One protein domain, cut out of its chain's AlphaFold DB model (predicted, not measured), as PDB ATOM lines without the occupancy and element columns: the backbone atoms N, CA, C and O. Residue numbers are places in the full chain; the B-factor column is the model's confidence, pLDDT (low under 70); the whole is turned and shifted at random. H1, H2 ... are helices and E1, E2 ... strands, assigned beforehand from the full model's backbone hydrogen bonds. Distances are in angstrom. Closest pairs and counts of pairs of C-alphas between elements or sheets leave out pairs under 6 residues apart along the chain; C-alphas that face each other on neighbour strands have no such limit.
ATOM      1  N   SER A 281     137.418 100.576 206.909       86.62
ATOM      2  CA  SER A 281     138.043 101.698 206.214       86.62
ATOM      3  C   SER A 281     137.167 102.229 205.096       86.62
ATOM      4  O   SER A 281     136.520 101.455 204.409       86.62
ATOM      5  N   PHE A 282     137.146 103.547 204.919       86.62
ATOM      6  CA  PHE A 282     136.297 104.254 203.961       86.62
ATOM      7  C   PHE A 282     137.116 105.347 203.278       86.62
ATOM      8  O   PHE A 282     137.764 106.152 203.945       86.62
ATOM      9  N   VAL A 283     137.076 105.406 201.953       85.62
ATOM     10  CA  VAL A 283     137.786 106.394 201.139       85.62
ATOM     11  C   VAL A 283     136.771 107.369 200.565       85.62
ATOM     12  O   VAL A 283     135.861 106.987 199.830       85.62
ATOM     13  N   PHE A 284     136.943 108.647 200.878       84.81
ATOM     14  CA  PHE A 284     136.095 109.734 200.417       84.81
ATOM     15  C   PHE A 284     136.865 110.665 199.490       84.81
ATOM     16  O   PHE A 284     138.013 111.019 199.759       84.81
ATOM     17  N   ARG A 285     136.208 111.110 198.416       82.25
ATOM     18  CA  ARG A 285     136.690 112.194 197.560       82.25
ATOM     19  C   ARG A 285     135.699 113.333 197.488       82.25
ATOM     20  O   ARG A 285     134.521 113.122 197.224       82.25
ATOM     21  N   ARG A 286     136.178 114.550 197.658       78.75
ATOM     22  CA  ARG A 286     135.401 115.769 197.555       78.75
ATOM     23  C   ARG A 286     134.959 115.967 196.106       78.75
ATOM     24  O   ARG A 286     135.770 115.985 195.186       78.75
ATOM     25  N   THR A 287     133.654 116.094 195.895       68.56
ATOM     26  CA  THR A 287     133.057 116.338 194.570       68.56
ATOM     27  C   THR A 287     132.663 117.801 194.382       68.56
ATOM     28  O   THR A 287     132.572 118.283 193.253       68.56
ATOM     29  N   SER A 288     132.446 118.531 195.480       67.81
ATOM     30  CA  SER A 288     132.213 119.977 195.492       67.81
ATOM     31  C   SER A 288     132.587 120.578 196.852       67.81
ATOM     32  O   SER A 288     132.924 119.852 197.784       67.81
ATOM     33  N   SER A 289     132.478 121.901 197.008       66.44
ATOM     34  CA  SER A 289     132.817 122.576 198.268       66.44
ATOM     35  C   SER A 289     132.048 122.063 199.489       66.44
ATOM     36  O   SER A 289     132.546 122.247 200.586       66.44
ATOM     37  N   THR A 290     130.898 121.408 199.318       65.12
ATOM     38  CA  THR A 290     130.073 120.895 200.427       65.12
ATOM     39  C   THR A 290     129.708 119.414 200.256       65.12
ATOM     40  O   THR A 290     128.729 118.955 200.829       65.12
ATOM     41  N   ARG A 291     130.407 118.660 199.388       67.75
ATOM     42  CA  ARG A 291     130.037 117.262 199.090       67.75
ATOM     43  C   ARG A 291     131.221 116.324 198.968       67.75
ATOM     44  O   ARG A 291     132.221 116.655 198.328       67.75
ATOM     45  N   TRP A 292     131.007 115.115 199.466       74.06
ATOM     46  CA  TRP A 292     131.946 114.004 199.464       74.06
ATOM     47  C   TRP A 292     131.341 112.777 198.787       74.06
ATOM     48  O   TRP A 292     130.203 112.424 199.056       74.06
ATOM     49  N   ALA A 293     132.100 112.090 197.945       71.50
ATOM     50  CA  ALA A 293     131.751 110.788 197.400       71.50
ATOM     51  C   ALA A 293     132.537 109.703 198.124       71.50
ATOM     52  O   ALA A 293     133.767 109.735 198.131       71.50
ATOM     53  N   HIS A 294     131.841 108.720 198.684       76.62
ATOM     54  CA  HIS A 294     132.462 107.492 199.152       76.62
ATOM     55  C   HIS A 294     132.834 106.622 197.946       76.62
ATOM     56  O   HIS A 294     131.963 106.068 197.269       76.62
ATOM     57  N   VAL A 295     134.130 106.522 197.660       70.06
ATOM     58  CA  VAL A 295     134.647 105.819 196.479       70.06
ATOM     59  C   VAL A 295     134.950 104.343 196.745       70.06
ATOM     60  O   VAL A 295     135.067 103.595 195.783       70.06
ATOM     61  N   GLY A 296     135.007 103.909 198.008       72.31
ATOM     62  CA  GLY A 296     135.186 102.505 198.402       72.31
ATOM     63  C   GLY A 296     135.930 102.350 199.728       72.31
ATOM     64  O   GLY A 296     136.313 103.342 200.337       72.31
ATOM     65  N   GLY A 297     136.167 101.115 200.170       78.44
ATOM     66  CA  GLY A 297     136.789 100.838 201.464       78.44
ATOM     67  C   GLY A 297     137.066  99.352 201.708       78.44
ATOM     68  O   GLY A 297     136.920  98.549 200.790       78.44
ATOM     69  N   ARG A 298     137.446  98.983 202.939       76.75
ATOM     70  CA  ARG A 298     137.577  97.585 203.411       76.75
ATOM     71  C   ARG A 298     136.605  97.308 204.561       76.75
ATOM     72  O   ARG A 298     136.163  98.233 205.251       76.75
ATOM     73  N   ASN A 299     136.301  96.029 204.789       77.69
ATOM     74  CA  ASN A 299     135.345  95.566 205.802       77.69
ATOM     75  C   ASN A 299     133.977  96.248 205.614       77.69
ATOM     76  O   ASN A 299     133.405  96.159 204.527       77.69
ATOM     77  N   GLN A 300     133.438  96.965 206.610       68.81
ATOM     78  CA  GLN A 300     132.157  97.658 206.421       68.81
ATOM     79  C   GLN A 300     132.192  98.704 205.298       68.81
ATOM     80  O   GLN A 300     131.170  98.909 204.645       68.81
ATOM     81  N   GLY A 301     133.346  99.317 205.009       61.50
ATOM     82  CA  GLY A 301     133.459 100.274 203.909       61.50
ATOM     83  C   GLY A 301     133.457  99.645 202.518       61.50
ATOM     84  O   GLY A 301     133.111 100.320 201.551       61.50
ATOM     85  N   GLU A 302     133.738  98.346 202.392       64.44
ATOM     86  CA  GLU A 302     133.602  97.637 201.113       64.44
ATOM     87  C   GLU A 302     132.123  97.503 200.726       64.44
ATOM     88  O   GLU A 302     131.722  97.857 199.618       64.44
ATOM     89  N   GLY A 303     131.276  97.118 201.688       51.66
ATOM     90  CA  GLY A 303     129.828  97.002 201.485       51.66
ATOM     91  C   GLY A 303     129.101  98.338 201.294       51.66
ATOM     92  O   GLY A 303     127.900  98.348 201.030       51.66
ATOM     93  N   TRP A 304     129.793  99.466 201.491       53.47
ATOM     94  CA  TRP A 304     129.220 100.818 201.448       53.47
ATOM     95  C   TRP A 304     129.714 101.638 200.263       53.47
ATOM     96  O   TRP A 304     129.302 102.794 200.110       53.47
ATOM     97  N   ALA A 305     130.613 101.083 199.446       48.00
ATOM     98  CA  ALA A 305     131.081 101.723 198.227       48.00
ATOM     99  C   ALA A 305     129.867 102.208 197.412       48.00
ATOM    100  O   ALA A 305     128.954 101.429 197.152       48.00
ATOM    101  N   GLY A 306     129.827 103.504 197.070       44.31
ATOM    102  CA  GLY A 306     128.696 104.115 196.360       44.31
ATOM    103  C   GLY A 306     127.723 104.961 197.183       44.31
ATOM    104  O   GLY A 306     126.669 105.318 196.674       44.31
ATOM    105  N   ILE A 307     128.068 105.395 198.400       49.31
ATOM    106  CA  ILE A 307     127.436 106.606 198.958       49.31
ATOM    107  C   ILE A 307     127.986 107.802 198.168       49.31
ATOM    108  O   ILE A 307     129.026 108.368 198.497       49.31
ATOM    109  N   ILE A 308     127.324 108.128 197.055       52.09
ATOM    110  CA  ILE A 308     127.848 109.058 196.038       52.09
ATOM    111  C   ILE A 308     127.969 110.491 196.576       52.09
ATOM    112  O   ILE A 308     128.811 111.252 196.104       52.09
ATOM    113  N   GLU A 309     127.151 110.869 197.559       58.97
ATOM    114  CA  GLU A 309     127.152 112.214 198.135       58.97
ATOM    115  C   GLU A 309     126.825 112.158 199.634       58.97
ATOM    116  O   GLU A 309     125.689 111.871 200.008       58.97
ATOM    117  N   VAL A 310     127.830 112.429 200.465       63.59
ATOM    118  CA  VAL A 310     127.721 112.815 201.876       63.59
ATOM    119  C   VAL A 310     127.846 114.337 201.920       63.59
ATOM    120  O   VAL A 310     128.796 114.895 201.356       63.59
ATOM    121  N   ASP A 311     126.864 115.009 202.515       62.97
ATOM    122  CA  ASP A 311     126.898 116.467 202.705       62.97
ATOM    123  C   ASP A 311     127.856 116.841 203.854       62.97
ATOM    124  O   ASP A 311     128.142 116.013 204.722       62.97
ATOM    125  N   GLU A 312     128.354 118.078 203.888       65.69
ATOM    126  CA  GLU A 312     129.258 118.550 204.954       65.69
ATOM    127  C   GLU A 312     128.609 118.442 206.345       65.69
ATOM    128  O   GLU A 312     129.267 118.092 207.327       65.69
ATOM    129  N   ASP A 313     127.288 118.630 206.406       63.47
ATOM    130  CA  ASP A 313     126.487 118.478 207.624       63.47
ATOM    131  C   ASP A 313     126.359 117.008 208.084       63.47
ATOM    132  O   ASP A 313     126.095 116.747 209.260       63.47
ATOM    133  N   GLU A 314     126.540 116.033 207.182       63.19
ATOM    134  CA  GLU A 314     126.415 114.596 207.478       63.19
ATOM    135  C   GLU A 314     127.721 113.967 207.992       63.19
ATOM    136  O   GLU A 314     127.680 112.886 208.578       63.19
ATOM    137  N   ALA A 315     128.876 114.601 207.772       72.06
ATOM    138  CA  ALA A 315     130.167 114.077 208.220       72.06
ATOM    139  C   ALA A 315     131.199 115.196 208.469       72.06
ATOM    140  O   ALA A 315     132.248 115.225 207.816       72.06
ATOM    141  N   PRO A 316     130.968 116.090 209.453       75.06
ATOM    142  CA  PRO A 316     131.843 117.241 209.715       75.06
ATOM    143  C   PRO A 316     133.298 116.845 210.018       75.06
ATOM    144  O   PRO A 316     134.226 117.611 209.763       75.06
ATOM    145  N   ILE A 317     133.518 115.612 210.494       81.25
ATOM    146  CA  ILE A 317     134.853 115.072 210.760       81.25
ATOM    147  C   ILE A 317     135.737 114.980 209.499       81.25
ATOM    148  O   ILE A 317     136.960 115.041 209.615       81.25
ATOM    149  N   LEU A 318     135.148 114.854 208.299       83.44
ATOM    150  CA  LEU A 318     135.897 114.804 207.036       83.44
ATOM    151  C   LEU A 318     136.517 116.171 206.708       83.44
ATOM    152  O   LEU A 318     137.693 116.253 206.353       83.44
ATOM    153  N   ASP A 319     135.759 117.255 206.888       80.50
ATOM    154  CA  ASP A 319     136.261 118.620 206.698       80.50
ATOM    155  C   ASP A 319     137.218 119.043 207.823       80.50
ATOM    156  O   ASP A 319     138.217 119.726 207.571       80.50
ATOM    157  N   ASP A 320     136.985 118.593 209.059       83.38
ATOM    158  CA  ASP A 320     137.948 118.772 210.151       83.38
ATOM    159  C   ASP A 320     139.295 118.110 209.819       83.38
ATOM    160  O   ASP A 320     140.348 118.716 210.047       83.38
ATOM    161  N   ALA A 321     139.275 116.911 209.224       85.06
ATOM    162  CA  ALA A 321     140.476 116.214 208.779       85.06
ATOM    163  C   ALA A 321     141.196 116.943 207.639       85.06
ATOM    164  O   ALA A 321     142.416 117.069 207.705       85.06
ATOM    165  N   LEU A 322     140.489 117.506 206.653       83.38
ATOM    166  CA  LEU A 322     141.126 118.348 205.625       83.38
ATOM    167  C   LEU A 322     141.859 119.557 206.220       83.38
ATOM    168  O   LEU A 322     142.926 119.940 205.740       83.38
ATOM    169  N   ASN A 323     141.294 120.167 207.262       82.62
ATOM    170  CA  ASN A 323     141.887 121.340 207.902       82.62
ATOM    171  C   ASN A 323     143.078 120.988 208.810       82.62
ATOM    172  O   ASN A 323     144.004 121.791 208.946       82.62
ATOM    173  N   GLN A 324     143.045 119.821 209.462       84.94
ATOM    174  CA  GLN A 324     144.003 119.426 210.507       84.94
ATOM    175  C   GLN A 324     145.006 118.348 210.059       84.94
ATOM    176  O   GLN A 324     145.968 118.075 210.775       84.94
ATOM    177  N   GLY A 325     144.803 117.734 208.894       84.69
ATOM    178  CA  GLY A 325     145.584 116.613 208.363       84.69
ATOM    179  C   GLY A 325     145.163 115.251 208.929       84.69
ATOM    180  O   GLY A 325     144.987 114.299 208.174       84.69
ATOM    181  N   LEU A 326     144.991 115.133 210.248       89.12
ATOM    182  CA  LEU A 326     144.536 113.909 210.917       89.12
ATOM    183  C   LEU A 326     143.673 114.257 212.126       89.12
ATOM    184  O   LEU A 326     144.083 115.034 212.986       89.12
ATOM    185  N   VAL A 327     142.507 113.625 212.216       90.69
ATOM    186  CA  VAL A 327     141.597 113.717 213.361       90.69
ATOM    187  C   VAL A 327     141.421 112.328 213.962       90.69
ATOM    188  O   VAL A 327     141.206 111.358 213.243       90.69
ATOM    189  N   ARG A 328     141.512 112.225 215.289       89.50
ATOM    190  CA  ARG A 328     141.231 110.997 216.046       89.50
ATOM    191  C   ARG A 328     140.130 111.262 217.063       89.50
ATOM    192  O   ARG A 328     140.137 112.310 217.713       89.50
ATOM    193  N   ALA A 329     139.207 110.320 217.202       85.81
ATOM    194  CA  ALA A 329     138.114 110.395 218.158       85.81
ATOM    195  C   ALA A 329     137.805 109.016 218.748       85.81
ATOM    196  O   ALA A 329     137.732 108.029 218.020       85.81
ATOM    197  N   ASP A 330     137.578 108.982 220.060       85.50
ATOM    198  CA  ASP A 330     137.269 107.774 220.821       85.50
ATOM    199  C   ASP A 330     136.043 108.008 221.707       85.50
ATOM    200  O   ASP A 330     135.892 109.054 222.355       85.50
ATOM    201  N   TRP A 331     135.169 107.010 221.755       83.62
ATOM    202  CA  TRP A 331     133.919 107.017 222.494       83.62
ATOM    203  C   TRP A 331     133.750 105.715 223.292       83.62
ATOM    204  O   TRP A 331     133.993 104.625 222.780       83.62
ATOM    205  N   PRO A 332     133.256 105.790 224.543       73.25
ATOM    206  CA  PRO A 332     133.039 104.606 225.379       73.25
ATOM    207  C   PRO A 332     131.864 103.723 224.918       73.25
ATOM    208  O   PRO A 332     131.695 102.618 225.427       73.25
ATOM    209  N   THR A 333     131.028 104.216 224.000       73.81
ATOM    210  CA  THR A 333     129.906 103.498 223.379       73.81
ATOM    211  C   THR A 333     129.803 103.902 221.906       73.81
ATOM    212  O   THR A 333     130.127 105.058 221.613       73.81
ATOM    213  N   PRO A 334     129.290 103.028 221.013       76.00
ATOM    214  CA  PRO A 334     129.114 103.339 219.595       76.00
ATOM    215  C   PRO A 334     128.405 104.677 219.384       76.00
ATOM    216  O   PRO A 334     127.354 104.923 219.982       76.00
ATOM    217  N   ARG A 335     128.985 105.549 218.557       77.81
ATOM    218  CA  ARG A 335     128.447 106.878 218.238       77.81
ATOM    219  C   ARG A 335     128.358 107.054 216.741       77.81
ATOM    220  O   ARG A 335     129.274 106.664 216.034       77.81
ATOM    221  N   TRP A 336     127.272 107.659 216.275       75.31
ATOM    222  CA  TRP A 336     127.113 107.982 214.864       75.31
ATOM    223  C   TRP A 336     128.262 108.877 214.377       75.31
ATOM    224  O   TRP A 336     128.569 109.886 215.019       75.31
ATOM    225  N   LEU A 337     128.889 108.490 213.264       77.88
ATOM    226  CA  LEU A 337     129.993 109.227 212.648       77.88
ATOM    227  C   LEU A 337     129.673 109.704 211.230       77.88
ATOM    228  O   LEU A 337     129.921 110.863 210.914       77.88
ATOM    229  N   LEU A 338     129.158 108.811 210.381       73.69
ATOM    230  CA  LEU A 338     128.704 109.115 209.021       73.69
ATOM    231  C   LEU A 338     127.751 108.027 208.531       73.69
ATOM    232  O   LEU A 338     127.961 106.853 208.833       73.69
ATOM    233  N   GLY A 339     126.735 108.379 207.740       67.62
ATOM    234  CA  GLY A 339     125.804 107.394 207.170       67.62
ATOM    235  C   GLY A 339     125.243 106.429 208.238       67.62
ATOM    236  O   GLY A 339     124.807 106.883 209.289       67.62
ATOM    237  N   PRO A 340     125.235 105.103 208.015       60.28
ATOM    238  CA  PRO A 340     124.904 104.123 209.060       60.28
ATOM    239  C   PRO A 340     126.011 103.824 210.104       60.28
ATOM    240  O   PRO A 340     125.859 102.871 210.871       60.28
ATOM    241  N   TYR A 341     127.149 104.537 210.134       73.94
ATOM    242  CA  TYR A 341     128.381 104.037 210.781       73.94
ATOM    243  C   TYR A 341     128.470 104.527 212.209       73.94
ATOM    244  O   TYR A 341     128.448 105.735 212.451       73.94
ATOM    245  N   HIS A 342     128.584 103.580 213.141       78.94
ATOM    246  CA  HIS A 342     128.602 103.849 214.575       78.94
ATOM    247  C   HIS A 342     129.858 103.261 215.238       78.94
ATOM    248  O   HIS A 342     129.773 102.223 215.898       78.94
ATOM    249  N   PRO A 343     131.043 103.865 215.047       85.06
ATOM    250  CA  PRO A 343     132.264 103.387 215.683       85.06
ATOM    251  C   PRO A 343     132.335 103.751 217.174       85.06
ATOM    252  O   PRO A 343     131.716 104.710 217.641       85.06
ATOM    253  N   CYS A 344     133.140 102.994 217.922       85.50
ATOM    254  CA  CYS A 344     133.665 103.394 219.231       85.50
ATOM    255  C   CYS A 344     134.984 104.164 219.101       85.50
ATOM    256  O   CYS A 344     135.324 104.928 219.993       85.50
ATOM    257  N   SER A 345     135.720 104.003 218.004       87.81
ATOM    258  CA  SER A 345     136.966 104.733 217.754       87.81
ATOM    259  C   SER A 345     137.140 104.987 216.263       87.81
ATOM    260  O   SER A 345     136.884 104.081 215.467       87.81
ATOM    261  N   ALA A 346     137.588 106.183 215.880       91.00
ATOM    262  CA  ALA A 346     137.856 106.542 214.490       91.00
ATOM    263  C   ALA A 346     139.117 107.408 214.326       91.00
ATOM    264  O   ALA A 346     139.376 108.320 215.112       91.00
ATOM    265  N   ALA A 347     139.874 107.144 213.261       92.19
ATOM    266  CA  ALA A 347     140.977 107.960 212.770       92.19
ATOM    267  C   ALA A 347     140.683 108.389 211.328       92.19
ATOM    268  O   ALA A 347     140.431 107.554 210.465       92.19
ATOM    269  N   VAL A 348     140.711 109.690 211.060       92.19
ATOM    270  CA  VAL A 348     140.369 110.280 209.762       92.19
ATOM    271  C   VAL A 348     141.567 111.064 209.253       92.19
ATOM    272  O   VAL A 348     141.960 112.055 209.868       92.19
ATOM    273  N   VAL A 349     142.164 110.611 208.156       93.31
ATOM    274  CA  VAL A 349     143.382 111.179 207.572       93.31
ATOM    275  C   VAL A 349     143.078 111.828 206.226       93.31
ATOM    276  O   VAL A 349     142.513 111.202 205.332       93.31
ATOM    277  N   ALA A 350     143.460 113.092 206.070       91.81
ATOM    278  CA  ALA A 350     143.437 113.777 204.786       91.81
ATOM    279  C   ALA A 350     144.712 113.445 204.009       91.81
ATOM    280  O   ALA A 350     145.820 113.676 204.491       91.81
ATOM    281  N   LEU A 351     144.553 112.895 202.807       87.88
ATOM    282  CA  LEU A 351     145.675 112.564 201.926       87.88
ATOM    283  C   LEU A 351     146.083 113.766 201.075       87.88
ATOM    284  O   LEU A 351     147.268 114.019 200.860       87.88
ATOM    285  N   ASP A 352     145.089 114.512 200.602       83.44
ATOM    286  CA  ASP A 352     145.248 115.736 199.826       83.44
ATOM    287  C   ASP A 352     144.040 116.668 200.046       83.44
ATOM    288  O   ASP A 352     143.238 116.453 200.952       83.44
ATOM    289  N   GLY A 353     143.930 117.744 199.259       78.81
ATOM    290  CA  GLY A 353     142.864 118.741 199.414       78.81
ATOM    291  C   GLY A 353     141.454 118.233 199.101       78.81
ATOM    292  O   GLY A 353     140.487 118.895 199.480       78.81
ATOM    293  N   ASP A 354     141.345 117.075 198.445       82.75
ATOM    294  CA  ASP A 354     140.086 116.500 197.991       82.75
ATOM    295  C   ASP A 354     139.892 115.046 198.457       82.75
ATOM    296  O   ASP A 354     138.810 114.513 198.266       82.75
ATOM    297  N   THR A 355     140.868 114.384 199.080       86.00
ATOM    298  CA  THR A 355     140.786 112.959 199.444       86.00
ATOM    299  C   THR A 355     141.002 112.742 200.935       86.00
ATOM    300  O   THR A 355     142.022 113.147 201.497       86.00
ATOM    301  N   VAL A 356     140.064 112.040 201.572       90.38
ATOM    302  CA  VAL A 356     140.096 111.694 202.998       90.38
ATOM    303  C   VAL A 356     139.844 110.202 203.170       90.38
ATOM    304  O   VAL A 356     138.968 109.636 202.522       90.38
ATOM    305  N   VAL A 357     140.593 109.561 204.063       90.25
ATOM    306  CA  VAL A 357     140.406 108.158 204.434       90.25
ATOM    307  C   VAL A 357     140.034 108.075 205.904       90.25
ATOM    308  O   VAL A 357     140.704 108.647 206.761       90.25
ATOM    309  N   LEU A 358     138.962 107.353 206.197       91.06
ATOM    310  CA  LEU A 358     138.490 107.085 207.544       91.06
ATOM    311  C   LEU A 358     138.767 105.631 207.896       91.06
ATOM    312  O   LEU A 358     138.433 104.740 207.126       91.06
ATOM    313  N   PHE A 359     139.334 105.411 209.073       91.62
ATOM    314  CA  PHE A 359     139.531 104.113 209.699       91.62
ATOM    315  C   PHE A 359     138.731 104.075 210.996       91.62
ATOM    316  O   PHE A 359     138.817 105.009 211.794       91.62
ATOM    317  N   GLY A 360     137.964 103.018 211.231       89.19
ATOM    318  CA  GLY A 360     137.102 102.904 212.397       89.19
ATOM    319  C   GLY A 360     137.019 101.493 212.963       89.19
ATOM    320  O   GLY A 360     137.352 100.509 212.306       89.19
ATOM    321  N   SER A 361     136.573 101.414 214.212       84.44
ATOM    322  CA  SER A 361     136.249 100.161 214.890       84.44
ATOM    323  C   SER A 361     134.987 100.334 215.726       84.44
ATOM    324  O   SER A 361     134.785 101.374 216.361       84.44
ATOM    325  N   THR A 362     134.139  99.307 215.755       79.94
ATOM    326  CA  THR A 362     132.986  99.221 216.666       79.94
ATOM    327  C   THR A 362     133.380  98.769 218.074       79.94
ATOM    328  O   THR A 362     132.572  98.880 218.996       79.94
ATOM    329  N   GLU A 363     134.622  98.324 218.266       76.31
ATOM    330  CA  GLU A 363     135.207  97.990 219.563       76.31
ATOM    331  C   GLU A 363     136.104  99.143 220.060       76.31
ATOM    332  O   GLU A 363     136.867  99.705 219.269       76.31
ATOM    333  N   PRO A 364     136.026  99.530 221.349       74.31
ATOM    334  CA  PRO A 364     136.831 100.620 221.902       74.31
ATOM    335  C   PRO A 364     138.317 100.241 222.031       74.31
ATOM    336  O   PRO A 364     138.647  99.078 222.251       74.31
ATOM    337  N   ASP A 365     139.200 101.244 221.963       69.50
ATOM    338  CA  ASP A 365     140.653 101.138 222.198       69.50
ATOM    339  C   ASP A 365     141.426 100.190 221.243       69.50
ATOM    340  O   ASP A 365     142.477  99.661 221.605       69.50
ATOM    341  N   ILE A 366     140.929  99.968 220.016       74.88
ATOM    342  CA  ILE A 366     141.547  99.055 219.024       74.88
ATOM    343  C   ILE A 366     142.434  99.768 217.993       74.88
ATOM    344  O   ILE A 366     143.258  99.125 217.340       74.88
ATOM    345  N   LEU A 367     142.311 101.090 217.840       81.12
ATOM    346  CA  LEU A 367     143.123 101.824 216.867       81.12
ATOM    347  C   LEU A 367     144.626 101.699 217.181       81.12
ATOM    348  O   LEU A 367     145.035 101.931 218.321       81.12
ATOM    349  N   PRO A 368     145.470 101.389 216.180       81.56
ATOM    350  CA  PRO A 368     146.905 101.289 216.384       81.56
ATOM    351  C   PRO A 368     147.507 102.667 216.699       81.56
ATOM    352  O   PRO A 368     147.083 103.709 216.173       81.56
ATOM    353  N   ASP A 369     148.523 102.669 217.561       84.12
ATOM    354  CA  ASP A 369     149.260 103.875 217.951       84.12
ATOM    355  C   ASP A 369     150.281 104.261 216.871       84.12
ATOM    356  O   ASP A 369     151.484 104.084 217.032       84.12
ATOM    357  N   LEU A 370     149.757 104.718 215.734       84.88
ATOM    358  CA  LEU A 370     150.521 105.210 214.588       84.88
ATOM    359  C   LEU A 370     150.650 106.736 214.619       84.88
ATOM    360  O   LEU A 370     149.746 107.429 215.112       84.88
ATOM    361  N   ASP A 371     151.732 107.264 214.060       86.50
ATOM    362  CA  ASP A 371     151.897 108.694 213.825       86.50
ATOM    363  C   ASP A 371     151.190 109.172 212.538       86.50
ATOM    364  O   ASP A 371     150.508 108.420 211.837       86.50
ATOM    365  N   HIS A 372     151.282 110.473 212.249       85.31
ATOM    366  CA  HIS A 372     150.606 111.063 211.093       85.31
ATOM    367  C   HIS A 372     151.158 110.572 209.743       85.31
ATOM    368  O   HIS A 372     150.368 110.367 208.823       85.31
ATOM    369  N   GLU A 373     152.477 110.381 209.609       81.38
ATOM    370  CA  GLU A 373     153.081 109.903 208.354       81.38
ATOM    371  C   GLU A 373     152.721 108.436 208.101       81.38
ATOM    372  O   GLU A 373     152.434 108.056 206.965       81.38
ATOM    373  N   GLU A 374     152.659 107.629 209.161       82.56
ATOM    374  CA  GLU A 374     152.228 106.236 209.092       82.56
ATOM    375  C   GLU A 374     150.764 106.128 208.634       82.56
ATOM    376  O   GLU A 374     150.477 105.420 207.663       82.56
ATOM    377  N   TRP A 375     149.835 106.892 209.231       87.81
ATOM    378  CA  TRP A 375     148.437 106.940 208.766       87.81
ATOM    379  C   TRP A 375     148.305 107.398 207.318       87.81
ATOM    380  O   TRP A 375     147.515 106.826 206.564       87.81
ATOM    381  N   LEU A 376     149.075 108.411 206.919       85.69
ATOM    382  CA  LEU A 376     149.086 108.902 205.546       85.69
ATOM    383  C   LEU A 376     149.569 107.815 204.575       85.69
ATOM    384  O   LEU A 376     149.004 107.669 203.491       85.69
ATOM    385  N   GLY A 377     150.564 107.016 204.968       80.44
ATOM    386  CA  GLY A 377     151.065 105.878 204.196       80.44
ATOM    387  C   GLY A 377     150.029 104.762 204.024       80.44
ATOM    388  O   GLY A 377     149.812 104.289 202.905       80.44
ATOM    389  N   HIS A 378     149.344 104.366 205.103       82.88
ATOM    390  CA  HIS A 378     148.260 103.374 205.037       82.88
ATOM    391  C   HIS A 378     147.069 103.883 204.215       82.88
ATOM    392  O   HIS A 378     146.586 103.179 203.328       82.88
ATOM    393  N   GLY A 379     146.648 105.131 204.436       84.00
ATOM    394  CA  GLY A 379     145.567 105.750 203.676       84.00
ATOM    395  C   GLY A 379     145.893 105.904 202.188       84.00
ATOM    396  O   GLY A 379     145.049 105.603 201.351       84.00
ATOM    397  N   SER A 380     147.125 106.291 201.836       82.38
ATOM    398  CA  SER A 380     147.553 106.437 200.434       82.38
ATOM    399  C   SER A 380     147.560 105.108 199.681       82.38
ATOM    400  O   SER A 380     147.138 105.073 198.528       82.38
ATOM    401  N   ARG A 381     148.005 104.014 200.319       79.25
ATOM    402  CA  ARG A 381     147.936 102.665 199.732       79.25
ATOM    403  C   ARG A 381     146.487 102.257 199.478       79.25
ATOM    404  O   ARG A 381     146.146 101.909 198.355       79.25
ATOM    405  N   LEU A 382     145.626 102.411 200.483       77.62
ATOM    406  CA  LEU A 382     144.208 102.080 200.361       77.62
ATOM    407  C   LEU A 382     143.496 102.910 199.279       77.62
ATOM    408  O   LEU A 382     142.713 102.373 198.504       77.62
ATOM    409  N   ALA A 383     143.761 104.216 199.202       78.31
ATOM    410  CA  ALA A 383     143.142 105.088 198.207       78.31
ATOM    411  C   ALA A 383     143.675 104.853 196.783       78.31
ATOM    412  O   ALA A 383     142.940 105.074 195.822       78.31
ATOM    413  N   ALA A 384     144.926 104.401 196.628       73.44
ATOM    414  CA  ALA A 384     145.498 104.051 195.327       73.44
ATOM    415  C   ALA A 384     144.801 102.836 194.692       73.44
ATOM    416  O   ALA A 384     144.625 102.808 193.473       73.44
ATOM    417  N   ASP A 385     144.347 101.891 195.518       65.62
ATOM    418  CA  ASP A 385     143.595 100.710 195.078       65.62
ATOM    419  C   ASP A 385     142.139 101.048 194.685       65.62
ATOM    420  O   ASP A 385     141.468 100.259 194.021       65.62
ATOM    421  N   ILE A 386     141.639 102.238 195.052       65.06
ATOM    422  CA  ILE A 386     140.227 102.628 194.932       65.06
ATOM    423  C   ILE A 386     140.091 103.856 194.014       65.06
ATOM    424  O   ILE A 386     140.177 105.016 194.428       65.06
ATOM    425  N   GLY A 387     139.890 103.588 192.717       55.81
ATOM    426  CA  GLY A 387     140.006 104.564 191.622       55.81
ATOM    427  C   GLY A 387     138.797 105.480 191.361       55.81
ATOM    428  O   GLY A 387     138.998 106.635 190.968       55.81
ATOM    429  N   SER A 388     137.562 105.037 191.601       55.59
ATOM    430  CA  SER A 388     136.327 105.829 191.436       55.59
ATOM    431  C   SER A 388     135.125 105.100 192.040       55.59
ATOM    432  O   SER A 388     135.203 103.897 192.263       55.59
ATOM    433  N   VAL A 389     133.993 105.792 192.224       50.97
ATOM    434  CA  VAL A 389     132.707 105.131 192.518       50.97
ATOM    435  C   VAL A 389     132.430 104.081 191.437       50.97
ATOM    436  O   VAL A 389     132.488 104.407 190.250       50.97
ATOM    437  N   SER A 390     132.154 102.835 191.834       48.25
ATOM    438  CA  SER A 390     131.892 101.746 190.888       48.25
ATOM    439  C   SER A 390     130.677 102.085 190.003       48.25
ATOM    440  O   SER A 390     129.583 102.323 190.534       48.25
TER     441      SER A 390
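This is residues 281 to 390 of the 712 residues of the protein "GGDEF domain-containing protein" of Acidimicrobiales bacterium (UniProt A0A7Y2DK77). A twisted sheet of five strands curls round the short helix H1 on one face, while the longer helix H2 crosses its other face, making three layers. The printed part has 110 residues, with two named helices and five named strands in the order E1 E2 H1 E3 E4 E5 H2, a mixed class. The sheet's order is E2 E1 E5 E4 E3, all antiparallel. The whole is compact and rounded, with a radius of gyration of the C-alphas of 12.5 A and spans of 33 by 28 by 25 A.

Start at E5, residues 355 to 361, an inner strand. Its neighbour E1, residues 281 to 288, has N 284 and O 356 at 2.8 A, within hydrogen-bond range. E2, residues 291 to 298, forms a hairpin with E1, with N 283 and O 296 at 2.7 A; it bends by 50 degrees at residue 295. E3, residues 326 to 330, E4, residues 345 to 350, and E5 form a meander, each strand the antiparallel neighbour of the one before; look for N 329 and O 346 at 2.9 A and N 347 and O 359 at 2.8 A. H1, residues 316 to 324, touches E4, closest at the C-alphas of Leu 322 and Ala 350, 5.2 A. On the opposite face, H2, residues 372 to 384, runs across the strands at 74 degrees to E4 on the local plane, its height over the sheet 9.0 A. Both helices have every O i to N i+4 pair within hydrogen-bond range.

Find C-alpha 281 at (138.043, 101.698, 206.214); from there E1 runs 22.0 A. E2 spans 21.5 A, E5 20.6 A, E4 17.1 A, E3 13.7 A and H1 12.4 A. H2 runs 18.0 A to C-alpha 384 at (145.498, 104.051, 195.327).

The C-alphas of Pro 332 and Ser 390 are the two farthest apart, 34.6 A. The printed part has no cut. The links E2 to H1 and E3 to E4 are long. Confidence is under 70 at 29 residues, among them 300 to 314 and 385 to 390.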